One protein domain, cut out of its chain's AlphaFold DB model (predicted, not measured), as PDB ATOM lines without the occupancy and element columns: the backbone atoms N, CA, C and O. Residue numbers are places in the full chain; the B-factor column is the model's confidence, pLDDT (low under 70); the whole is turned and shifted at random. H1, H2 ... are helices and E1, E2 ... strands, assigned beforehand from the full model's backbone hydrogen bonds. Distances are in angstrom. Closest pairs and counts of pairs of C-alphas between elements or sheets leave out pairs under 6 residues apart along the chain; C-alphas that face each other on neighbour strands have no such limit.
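Overview. This is residues 151 to 227 of the 254 residues of an uncharacterized protein of Verticillium alfalfae (strain VaMs.102 / ATCC MYA-4576 / FGSC 10136) (UniProt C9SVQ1). Helices H2 and H3 make a loose V with H1 between them; the hairpin of E1 and E2 prolongs the rod beyond its point. The printed part has 77 residues, mostly helix, with named elements H1, H2, E1, E2, H3 in order. It is only just loose, close to extended: radius of gyration of the C-alphas 17.1 A, spans 60 by 24 by 19 A.

Along the chain. Find H1 from C-alpha 151 at (11.839, 20.172, 33.404) to 159, H2 from 163 to 179, E1 from 181 to 185, E2 from 192 to 196. H3, 201 to 226, runs 35.9 A to (-2.281, 31.729, 35.596).

Arrangement. H1 and H2 touch, the closest C-alphas, 158 and 165, 5.6 A apart. H2 and H3 are close but not clearly touching, C-alphas 173 and 204 closest at 7.3 A. In the antiparallel hairpin, N 182 and O 195 are within hydrogen-bond range, 2.8 A. Every O i to N i+4 pair is within range in H1, 12 of 13 in H2, 20 of 22 in H3.

Size, cuts and confidence. The printed part has no cut; residues 197 to 206, among others, have pLDDT under 70.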
ATOM      1  N   PRO A 151      11.949  20.448  31.973       63.66
ATOM      2  CA  PRO A 151      11.839  20.172  33.404       63.66
ATOM      3  C   PRO A 151      10.491  20.604  33.982       63.66
ATOM      4  O   PRO A 151       9.977  19.935  34.877       63.66
ATOM      5  N   GLU A 152       9.891  21.669  33.450       70.31
ATOM      6  CA  GLU A 152       8.564  22.125  33.863       70.31
ATOM      7  C   GLU A 152       7.503  21.081  33.503       70.31
ATOM      8  O   GLU A 152       6.667  20.724  34.333       70.31
ATOM      9  N   THR A 153       7.608  20.492  32.312       75.94
ATOM     10  CA  THR A 153       6.751  19.380  31.875       75.94
ATOM     11  C   THR A 153       6.877  18.157  32.791       75.94
ATOM     12  O   THR A 153       5.867  17.547  33.131       75.94
ATOM     13  N   ILE A 154       8.084  17.816  33.261       73.75
ATOM     14  CA  ILE A 154       8.281  16.699  34.206       73.75
ATOM     15  C   ILE A 154       7.599  16.992  35.547       73.75
ATOM     16  O   ILE A 154       6.967  16.105  36.110       73.75
ATOM     17  N   VAL A 155       7.705  18.221  36.057       73.94
ATOM     18  CA  VAL A 155       7.055  18.624  37.315       73.94
ATOM     19  C   VAL A 155       5.532  18.580  37.181       73.94
ATOM     20  O   VAL A 155       4.858  18.083  38.079       73.94
ATOM     21  N   LEU A 156       4.982  19.033  36.054       77.50
ATOM     22  CA  LEU A 156       3.548  18.928  35.772       77.50
ATOM     23  C   LEU A 156       3.091  17.469  35.645       77.50
ATOM     24  O   LEU A 156       2.050  17.103  36.190       77.50
ATOM     25  N   ASP A 157       3.877  16.622  34.980       76.81
ATOM     26  CA  ASP A 157       3.592  15.191  34.873       76.81
ATOM     27  C   ASP A 157       3.676  14.482  36.240       76.81
ATOM     28  O   ASP A 157       2.910  13.549  36.491       76.81
ATOM     29  N   LEU A 158       4.566  14.936  37.133       75.62
ATOM     30  CA  LEU A 158       4.635  14.477  38.523       75.62
ATOM     31  C   LEU A 158       3.391  14.904  39.313       75.62
ATOM     32  O   LEU A 158       2.831  14.080  40.028       75.62
ATOM     33  N   CYS A 159       2.910  16.143  39.152       75.94
ATOM     34  CA  CYS A 159       1.634  16.581  39.735       75.94
ATOM     35  C   CYS A 159       0.445  15.742  39.228       75.94
ATOM     36  O   CYS A 159      -0.514  15.510  39.957       75.94
ATOM     37  N   ALA A 160       0.512  15.278  37.976       75.88
ATOM     38  CA  ALA A 160      -0.501  14.435  37.348       75.88
ATOM     39  C   ALA A 160      -0.320  12.926  37.624       75.88
ATOM     40  O   ALA A 160      -1.003  12.116  36.993       75.88
ATOM     41  N   ASN A 161       0.589  12.537  38.530       69.31
ATOM     42  CA  ASN A 161       0.884  11.146  38.899       69.31
ATOM     43  C   ASN A 161       1.207  10.242  37.702       69.31
ATOM     44  O   ASN A 161       0.808   9.074  37.650       69.31
ATOM     45  N   ARG A 162       1.914  10.770  36.696       72.88
ATOM     46  CA  ARG A 162       2.312   9.954  35.550       72.88
ATOM     47  C   ARG A 162       3.516   9.080  35.915       72.88
ATOM     48  O   ARG A 162       4.576   9.625  36.230       72.88
ATOM     49  N   PRO A 163       3.430   7.746  35.759       68.62
ATOM     50  CA  PRO A 163       4.527   6.840  36.117       68.62
ATOM     51  C   PRO A 163       5.798   7.119  35.298       68.62
ATOM     52  O   PRO A 163       6.914   7.028  35.799       68.62
ATOM     53  N   SER A 164       5.640   7.593  34.058       73.31
ATOM     54  CA  SER A 164       6.758   8.005  33.204       73.31
ATOM     55  C   SER A 164       7.577   9.168  33.771       73.31
ATOM     56  O   SER A 164       8.732   9.340  33.388       73.31
ATOM     57  N   ALA A 165       6.988  10.009  34.623       70.12
ATOM     58  CA  ALA A 165       7.690  11.116  35.260       70.12
ATOM     59  C   ALA A 165       8.386  10.676  36.549       70.12
ATOM     60  O   ALA A 165       9.506  11.119  36.809       70.12
ATOM     61  N   GLU A 166       7.793   9.737  37.288       70.56
ATOM     62  CA  GLU A 166       8.445   9.099  38.435       70.56
ATOM     63  C   GLU A 166       9.741   8.398  38.028       70.56
ATOM     64  O   GLU A 166      10.767   8.577  38.684       70.56
ATOM     65  N   ASP A 167       9.739   7.657  36.917       71.44
ATOM     66  CA  ASP A 167      10.932   6.962  36.429       71.44
ATOM     67  C   ASP A 167      12.042   7.934  36.015       71.44
ATOM     68  O   ASP A 167      13.215   7.731  36.347       71.44
ATOM     69  N   LYS A 168      11.679   9.036  35.346       74.38
ATOM     70  CA  LYS A 168      12.621  10.110  34.991       74.38
ATOM     71  C   LYS A 168      13.217  10.750  36.243       74.38
ATOM     72  O   LYS A 168      14.427  10.968  36.309       74.38
ATOM     73  N   PHE A 169      12.389  11.009  37.251       73.44
ATOM     74  CA  PHE A 169      12.834  11.609  38.502       73.44
ATOM     75  C   PHE A 169      13.699  10.647  39.332       73.44
ATOM     76  O   PHE A 169      14.738  11.025  39.877       73.44
ATOM     77  N   ARG A 170      13.350   9.360  39.351       68.81
ATOM     78  CA  ARG A 170      14.149   8.299  39.975       68.81
ATOM     79  C   ARG A 170      15.510   8.156  39.303       68.81
ATOM     80  O   ARG A 170      16.524   8.034  39.992       68.81
ATOM     81  N   ALA A 171      15.554   8.198  37.972       74.38
ATOM     82  CA  ALA A 171      16.802   8.199  37.217       74.38
ATOM     83  C   ALA A 171      17.666   9.424  37.555       74.38
ATOM     84  O   ALA A 171      18.875   9.282  37.737       74.38
ATOM     85  N   PHE A 172      17.048  10.597  37.720       73.94
ATOM     86  CA  PHE A 172      17.729  11.813  38.163       73.94
ATOM     87  C   PHE A 172      18.359  11.660  39.556       73.94
ATOM     88  O   PHE A 172      19.552  11.922  39.707       73.94
ATOM     89  N   LEU A 173      17.615  11.174  40.555       73.12
ATOM     90  CA  LEU A 173      18.156  10.974  41.906       73.12
ATOM     91  C   LEU A 173      19.300   9.950  41.915       73.12
ATOM     92  O   LEU A 173      20.335  10.180  42.540       73.12
ATOM     93  N   ARG A 174      19.159   8.848  41.167       71.44
ATOM     94  CA  ARG A 174      20.230   7.849  41.001       71.44
ATOM     95  C   ARG A 174      21.478   8.459  40.374       71.44
ATOM     96  O   ARG A 174      22.593   8.165  40.802       71.44
ATOM     97  N   HIS A 175      21.294   9.306  39.367       75.19
ATOM     98  CA  HIS A 175      22.396  10.006  38.730       75.19
ATOM     99  C   HIS A 175      23.076  10.971  39.703       75.19
ATOM    100  O   HIS A 175      24.295  10.920  39.825       75.19
ATOM    101  N   HIS A 176      22.305  11.760  40.458       69.25
ATOM    102  CA  HIS A 176      22.825  12.693  41.457       69.25
ATOM    103  C   HIS A 176      23.722  11.990  42.486       69.25
ATOM    104  O   HIS A 176      24.861  12.412  42.678       69.25
ATOM    105  N   VAL A 177      23.264  10.866  43.049       68.88
ATOM    106  CA  VAL A 177      24.052  10.030  43.978       68.88
ATOM    107  C   VAL A 177      25.329   9.503  43.320       68.88
ATOM    108  O   VAL A 177      26.388   9.461  43.942       68.88
ATOM    109  N   LYS A 178      25.256   9.087  42.050       71.44
ATOM    110  CA  LYS A 178      26.421   8.569  41.318       71.44
ATOM    111  C   LYS A 178      27.460   9.659  41.050       71.44
ATOM    112  O   LYS A 178      28.653   9.371  41.044       71.44
ATOM    113  N   THR A 179      27.015  10.887  40.804       70.69
ATOM    114  CA  THR A 179      27.880  12.019  40.449       70.69
ATOM    115  C   THR A 179      28.334  12.857  41.635       70.69
ATOM    116  O   THR A 179      29.172  13.730  41.445       70.69
ATOM    117  N   SER A 180      27.825  12.612  42.845       70.94
ATOM    118  CA  SER A 180      28.158  13.386  44.049       70.94
ATOM    119  C   SER A 180      29.546  13.052  44.616       70.94
ATOM    120  O   SER A 180      29.715  12.983  45.828       70.94
ATOM    121  N   MET A 181      30.521  12.746  43.765       73.81
ATOM    122  CA  MET A 181      31.895  12.480  44.179       73.81
ATOM    123  C   MET A 181      32.634  13.812  44.275       73.81
ATOM    124  O   MET A 181      32.650  14.586  43.317       73.81
ATOM    125  N   GLN A 182      33.259  14.070  45.413       72.88
ATOM    126  CA  GLN A 182      34.033  15.274  45.668       72.88
ATOM    127  C   GLN A 182      35.434  14.891  46.138       72.88
ATOM    128  O   GLN A 182      35.603  13.984  46.949       72.88
ATOM    129  N   LEU A 183      36.437  15.593  45.624       78.75
ATOM    130  CA  LEU A 183      37.812  15.441  46.069       78.75
ATOM    131  C   LEU A 183      37.981  16.145  47.423       78.75
ATOM    132  O   LEU A 183      37.721  17.347  47.525       78.75
ATOM    133  N   ARG A 184      38.400  15.411  48.454       77.62
ATOM    134  CA  ARG A 184      38.627  15.933  49.806       77.62
ATOM    135  C   ARG A 184      40.056  15.648  50.262       77.62
ATOM    136  O   ARG A 184      40.581  14.594  49.918       77.62
ATOM    137  N   PRO A 185      40.692  16.560  51.017       83.81
ATOM    138  CA  PRO A 185      41.983  16.276  51.630       83.81
ATOM    139  C   PRO A 185      41.878  15.070  52.566       83.81
ATOM    140  O   PRO A 185      40.935  14.994  53.357       83.81
ATOM    141  N   SER A 186      42.844  14.160  52.486       83.06
ATOM    142  CA  SER A 186      42.911  12.962  53.325       83.06
ATOM    143  C   SER A 186      44.113  13.044  54.271       83.06
ATOM    144  O   SER A 186      45.134  13.650  53.954       83.06
ATOM    145  N   LEU A 187      43.991  12.443  55.458       77.06
ATOM    146  CA  LEU A 187      45.090  12.327  56.432       77.06
ATOM    147  C   LEU A 187      45.923  11.045  56.224       77.06
ATOM    148  O   LEU A 187      46.738  10.690  57.077       77.06
ATOM    149  N   GLY A 188      45.681  10.324  55.126       78.88
ATOM    150  CA  GLY A 188      46.418   9.129  54.729       78.88
ATOM    151  C   GLY A 188      47.684   9.441  53.916       78.88
ATOM    152  O   GLY A 188      48.056  10.598  53.747       78.88
ATOM    153  N   PRO A 189      48.365   8.405  53.394       74.81
ATOM    154  CA  PRO A 189      49.525   8.582  52.516       74.81
ATOM    155  C   PRO A 189      49.186   9.266  51.179       74.81
ATOM    156  O   PRO A 189      50.083   9.799  50.533       74.81
ATOM    157  N   GLU A 190      47.915   9.263  50.765       71.62
ATOM    158  CA  GLU A 190      47.419  10.079  49.653       71.62
ATOM    159  C   GLU A 190      46.888  11.419  50.187       71.62
ATOM    160  O   GLU A 190      46.044  11.440  51.080       71.62
ATOM    161  N   GLU A 191      47.343  12.548  49.633       80.56
ATOM    162  CA  GLU A 191      46.944  13.893  50.095       80.56
ATOM    163  C   GLU A 191      45.452  14.195  49.868       80.56
ATOM    164  O   GLU A 191      44.869  15.029  50.564       80.56
ATOM    165  N   TYR A 192      44.816  13.509  48.913       84.75
ATOM    166  CA  TYR A 192      43.421  13.708  48.538       84.75
ATOM    167  C   TYR A 192      42.732  12.387  48.213       84.75
ATOM    168  O   TYR A 192      43.308  11.530  47.552       84.75
ATOM    169  N   GLU A 193      41.462  12.274  48.590       83.25
ATOM    170  CA  GLU A 193      40.604  11.133  48.284       83.25
ATOM    171  C   GLU A 193      39.279  11.582  47.648       83.25
ATOM    172  O   GLU A 193      38.748  12.659  47.933       83.25
ATOM    173  N   TRP A 194      38.731  10.755  46.757       79.81
ATOM    174  CA  TRP A 194      37.401  10.974  46.189       79.81
ATOM    175  C   TRP A 194      36.337  10.395  47.119       79.81
ATOM    176  O   TRP A 194      36.144   9.181  47.172       79.81
ATOM    177  N   VAL A 195      35.601  11.267  47.804       76.69
ATOM    178  CA  VAL A 195      34.538  10.886  48.742       76.69
ATOM    179  C   VAL A 195      33.177  11.153  48.120       76.69
ATOM    180  O   VAL A 195      32.964  12.170  47.459       76.69
ATOM    181  N   ARG A 196      32.225  10.245  48.332       71.50
ATOM    182  CA  ARG A 196      30.834  10.465  47.936       71.50
ATOM    183  C   ARG A 196      30.151  11.363  48.966       71.50
ATOM    184  O   ARG A 196      30.080  11.002  50.125       71.50
ATOM    185  N   GLU A 197      29.591  12.495  48.554       68.69
ATOM    186  CA  GLU A 197      28.864  13.397  49.462       68.69
ATOM    187  C   GLU A 197      27.485  12.858  49.866       68.69
ATOM    188  O   GLU A 197      27.008  13.094  50.976       68.69
ATOM    189  N   VAL A 198      26.819  12.139  48.961       69.38
ATOM    190  CA  VAL A 198      25.502  11.556  49.217       69.38
ATOM    191  C   VAL A 198      25.677  10.122  49.705       69.38
ATOM    192  O   VAL A 198      25.712   9.172  48.922       69.38
ATOM    193  N   GLU A 199      25.800   9.979  51.021       60.78
ATOM    194  CA  GLU A 199      26.050   8.688  51.678       60.78
ATOM    195  C   GLU A 199      24.780   8.018  52.219       60.78
ATOM    196  O   GLU A 199      24.787   6.823  52.506       60.78
ATOM    197  N   SER A 200      23.673   8.760  52.355       62.25
ATOM    198  CA  SER A 200      22.473   8.273  53.042       62.25
ATOM    199  C   SER A 200      21.185   8.484  52.249       62.25
ATOM    200  O   SER A 200      21.047   9.404  51.445       62.25
ATOM    201  N   ALA A 201      20.184   7.648  52.527       63.12
ATOM    202  CA  ALA A 201      18.826   7.856  52.023       63.12
ATOM    203  C   ALA A 201      18.190   9.145  52.579       63.12
ATOM    204  O   ALA A 201      17.338   9.751  51.929       63.12
ATOM    205  N   ILE A 202      18.632   9.593  53.761       66.38
ATOM    206  CA  ILE A 202      18.156  10.818  54.410       66.38
ATOM    207  C   ILE A 202      18.561  12.040  53.585       66.38
ATOM    208  O   ILE A 202      17.713  12.881  53.306       66.38
ATOM    209  N   THR A 203      19.807  12.120  53.113       63.72
ATOM    210  CA  THR A 203      20.263  13.258  52.295       63.72
ATOM    211  C   THR A 203      19.524  13.342  50.958       63.72
ATOM    212  O   THR A 203      19.152  14.432  50.532       63.72
ATOM    213  N   VAL A 204      19.217  12.201  50.331       67.06
ATOM    214  CA  VAL A 204      18.374  12.150  49.121       67.06
ATOM    215  C   VAL A 204      16.934  12.587  49.416       67.06
ATOM    216  O   VAL A 204      16.321  13.295  48.618       67.06
ATOM    217  N   THR A 205      16.392  12.196  50.570       67.19
ATOM    218  CA  THR A 205      15.026  12.552  50.986       67.19
ATOM    219  C   THR A 205      14.907  14.043  51.297       67.19
ATOM    220  O   THR A 205      13.957  14.687  50.859       67.19
ATOM    221  N   GLU A 206      15.882  14.619  51.997       68.19
ATOM    222  CA  GLU A 206      15.929  16.058  52.278       68.19
ATOM    223  C   GLU A 206      16.113  16.880  50.996       68.19
ATOM    224  O   GLU A 206      15.450  17.904  50.823       68.19
ATOM    225  N   LEU A 207      16.921  16.397  50.046       71.81
ATOM    226  CA  LEU A 207      17.014  16.990  48.711       71.81
ATOM    227  C   LEU A 207      15.654  16.983  48.001       71.81
ATOM    228  O   LEU A 207      15.245  17.998  47.440       71.81
ATOM    229  N   TRP A 208      14.933  15.861  48.039       76.25
ATOM    230  CA  TRP A 208      13.600  15.772  47.447       76.25
ATOM    231  C   TRP A 208      12.610  16.738  48.106       76.25
ATOM    232  O   TRP A 208      11.936  17.491  47.403       76.25
ATOM    233  N   LYS A 209      12.569  16.794  49.443       70.25
ATOM    234  CA  LYS A 209      11.740  17.755  50.190       70.25
ATOM    235  C   LYS A 209      12.043  19.199  49.786       70.25
ATOM    236  O   LYS A 209      11.116  19.987  49.601       70.25
ATOM    237  N   ALA A 210      13.322  19.550  49.649       69.62
ATOM    238  CA  ALA A 210      13.737  20.882  49.220       69.62
ATOM    239  C   ALA A 210      13.238  21.199  47.801       69.62
ATOM    240  O   ALA A 210      12.614  22.236  47.593       69.62
ATOM    241  N   LEU A 211      13.414  20.268  46.859       70.56
ATOM    242  CA  LEU A 211      12.944  20.427  45.481       70.56
ATOM    243  C   LEU A 211      11.421  20.596  45.403       70.56
ATOM    244  O   LEU A 211      10.945  21.500  44.724       70.56
ATOM    245  N   VAL A 212      10.651  19.782  46.132       74.88
ATOM    246  CA  VAL A 212       9.181  19.898  46.185       74.88
ATOM    247  C   VAL A 212       8.751  21.273  46.689       74.88
ATOM    248  O   VAL A 212       7.867  21.895  46.103       74.88
ATOM    249  N   ARG A 213       9.392  21.778  47.751       71.12
ATOM    250  CA  ARG A 213       9.096  23.111  48.298       71.12
ATOM    251  C   ARG A 213       9.396  24.225  47.301       71.12
ATOM    252  O   ARG A 213       8.614  25.172  47.191       71.12
ATOM    253  N   ASP A 214      10.505  24.115  46.581       70.50
ATOM    254  CA  ASP A 214      10.903  25.106  45.581       70.50
ATOM    255  C   ASP A 214       9.968  25.079  44.362       70.50
ATOM    256  O   ASP A 214       9.578  26.134  43.853       70.50
ATOM    257  N   PHE A 215       9.525  23.897  43.928       72.19
ATOM    258  CA  PHE A 215       8.523  23.779  42.868       72.19
ATOM    259  C   PHE A 215       7.161  24.338  43.292       72.19
ATOM    260  O   PHE A 215       6.553  25.073  42.511       72.19
ATOM    261  N   ASP A 216       6.697  24.046  44.513       69.62
ATOM    262  CA  ASP A 216       5.392  24.509  45.000       69.62
ATOM    263  C   ASP A 216       5.338  26.035  45.174       69.62
ATOM    264  O   ASP A 216       4.386  26.677  44.721       69.62
ATOM    265  N   SER A 217       6.384  26.623  45.767       70.81
ATOM    266  CA  SER A 217       6.482  28.071  46.024       70.81
ATOM    267  C   SER A 217       6.937  28.902  44.819       70.81
ATOM    268  O   SER A 217       6.782  30.120  44.807       70.81
ATOM    269  N   GLY A 218       7.516  28.273  43.798       72.25
ATOM    270  CA  GLY A 218       7.951  28.943  42.579       72.25
ATOM    271  C   GLY A 218       7.006  28.664  41.421       72.25
ATOM    272  O   GLY A 218       5.993  29.336  41.223       72.25
ATOM    273  N   PHE A 219       7.379  27.663  40.630       73.50
ATOM    274  CA  PHE A 219       6.741  27.333  39.359       73.50
ATOM    275  C   PHE A 219       5.240  27.025  39.500       73.50
ATOM    276  O   PHE A 219       4.421  27.606  38.785       73.50
ATOM    277  N   LEU A 220       4.852  26.177  40.457       69.12
ATOM    278  CA  LEU A 220       3.448  25.803  40.645       69.12
ATOM    279  C   LEU A 220       2.618  26.957  41.205       69.12
ATOM    280  O   LEU A 220       1.458  27.105  40.835       69.12
ATOM    281  N   GLN A 221       3.185  27.817  42.056       73.38
ATOM    282  CA  GLN A 221       2.482  29.015  42.520       73.38
ATOM    283  C   GLN A 221       2.154  29.966  41.362       73.38
ATOM    284  O   GLN A 221       1.045  30.498  41.305       73.38
ATOM    285  N   ILE A 222       3.083  30.140  40.417       74.69
ATOM    286  CA  ILE A 222       2.847  30.937  39.207       74.69
ATOM    287  C   ILE A 222       1.747  30.286  38.359       74.69
ATOM    288  O   ILE A 222       0.786  30.963  37.997       74.69
ATOM    289  N   LYS A 223       1.810  28.968  38.137       73.50
ATOM    290  CA  LYS A 223       0.787  28.235  37.371       73.50
ATOM    291  C   LYS A 223      -0.604  28.280  38.001       73.50
ATOM    292  O   LYS A 223      -1.580  28.467  37.283       73.50
ATOM    293  N   ARG A 224      -0.707  28.201  39.331       80.19
ATOM    294  CA  ARG A 224      -1.973  28.387  40.070       80.19
ATOM    295  C   ARG A 224      -2.571  29.779  39.856       80.19
ATOM    296  O   ARG A 224      -3.787  29.927  39.833       80.19
ATOM    297  N   ARG A 225      -1.728  30.802  39.694       77.38
ATOM    298  CA  ARG A 225      -2.174  32.173  39.417       77.38
ATOM    299  C   ARG A 225      -2.607  32.365  37.963       77.38
ATOM    300  O   ARG A 225      -3.528  33.135  37.716       77.38
ATOM    301  N   GLU A 226      -1.936  31.702  37.025       79.31
ATOM    302  CA  GLU A 226      -2.281  31.729  35.596       79.31
ATOM    303  C   GLU A 226      -3.570  30.951  35.300       79.31
ATOM    304  O   GLU A 226      -4.404  31.411  34.525       79.31
ATOM    305  N   GLU A 227      -3.751  29.794  35.937       80.31
ATOM    306  CA  GLU A 227      -4.872  28.880  35.711       80.31
ATOM    307  C   GLU A 227      -5.561  28.526  37.043       80.31
ATOM    308  O   GLU A 227      -5.379  27.423  37.574       80.31
TER     309      GLU A 227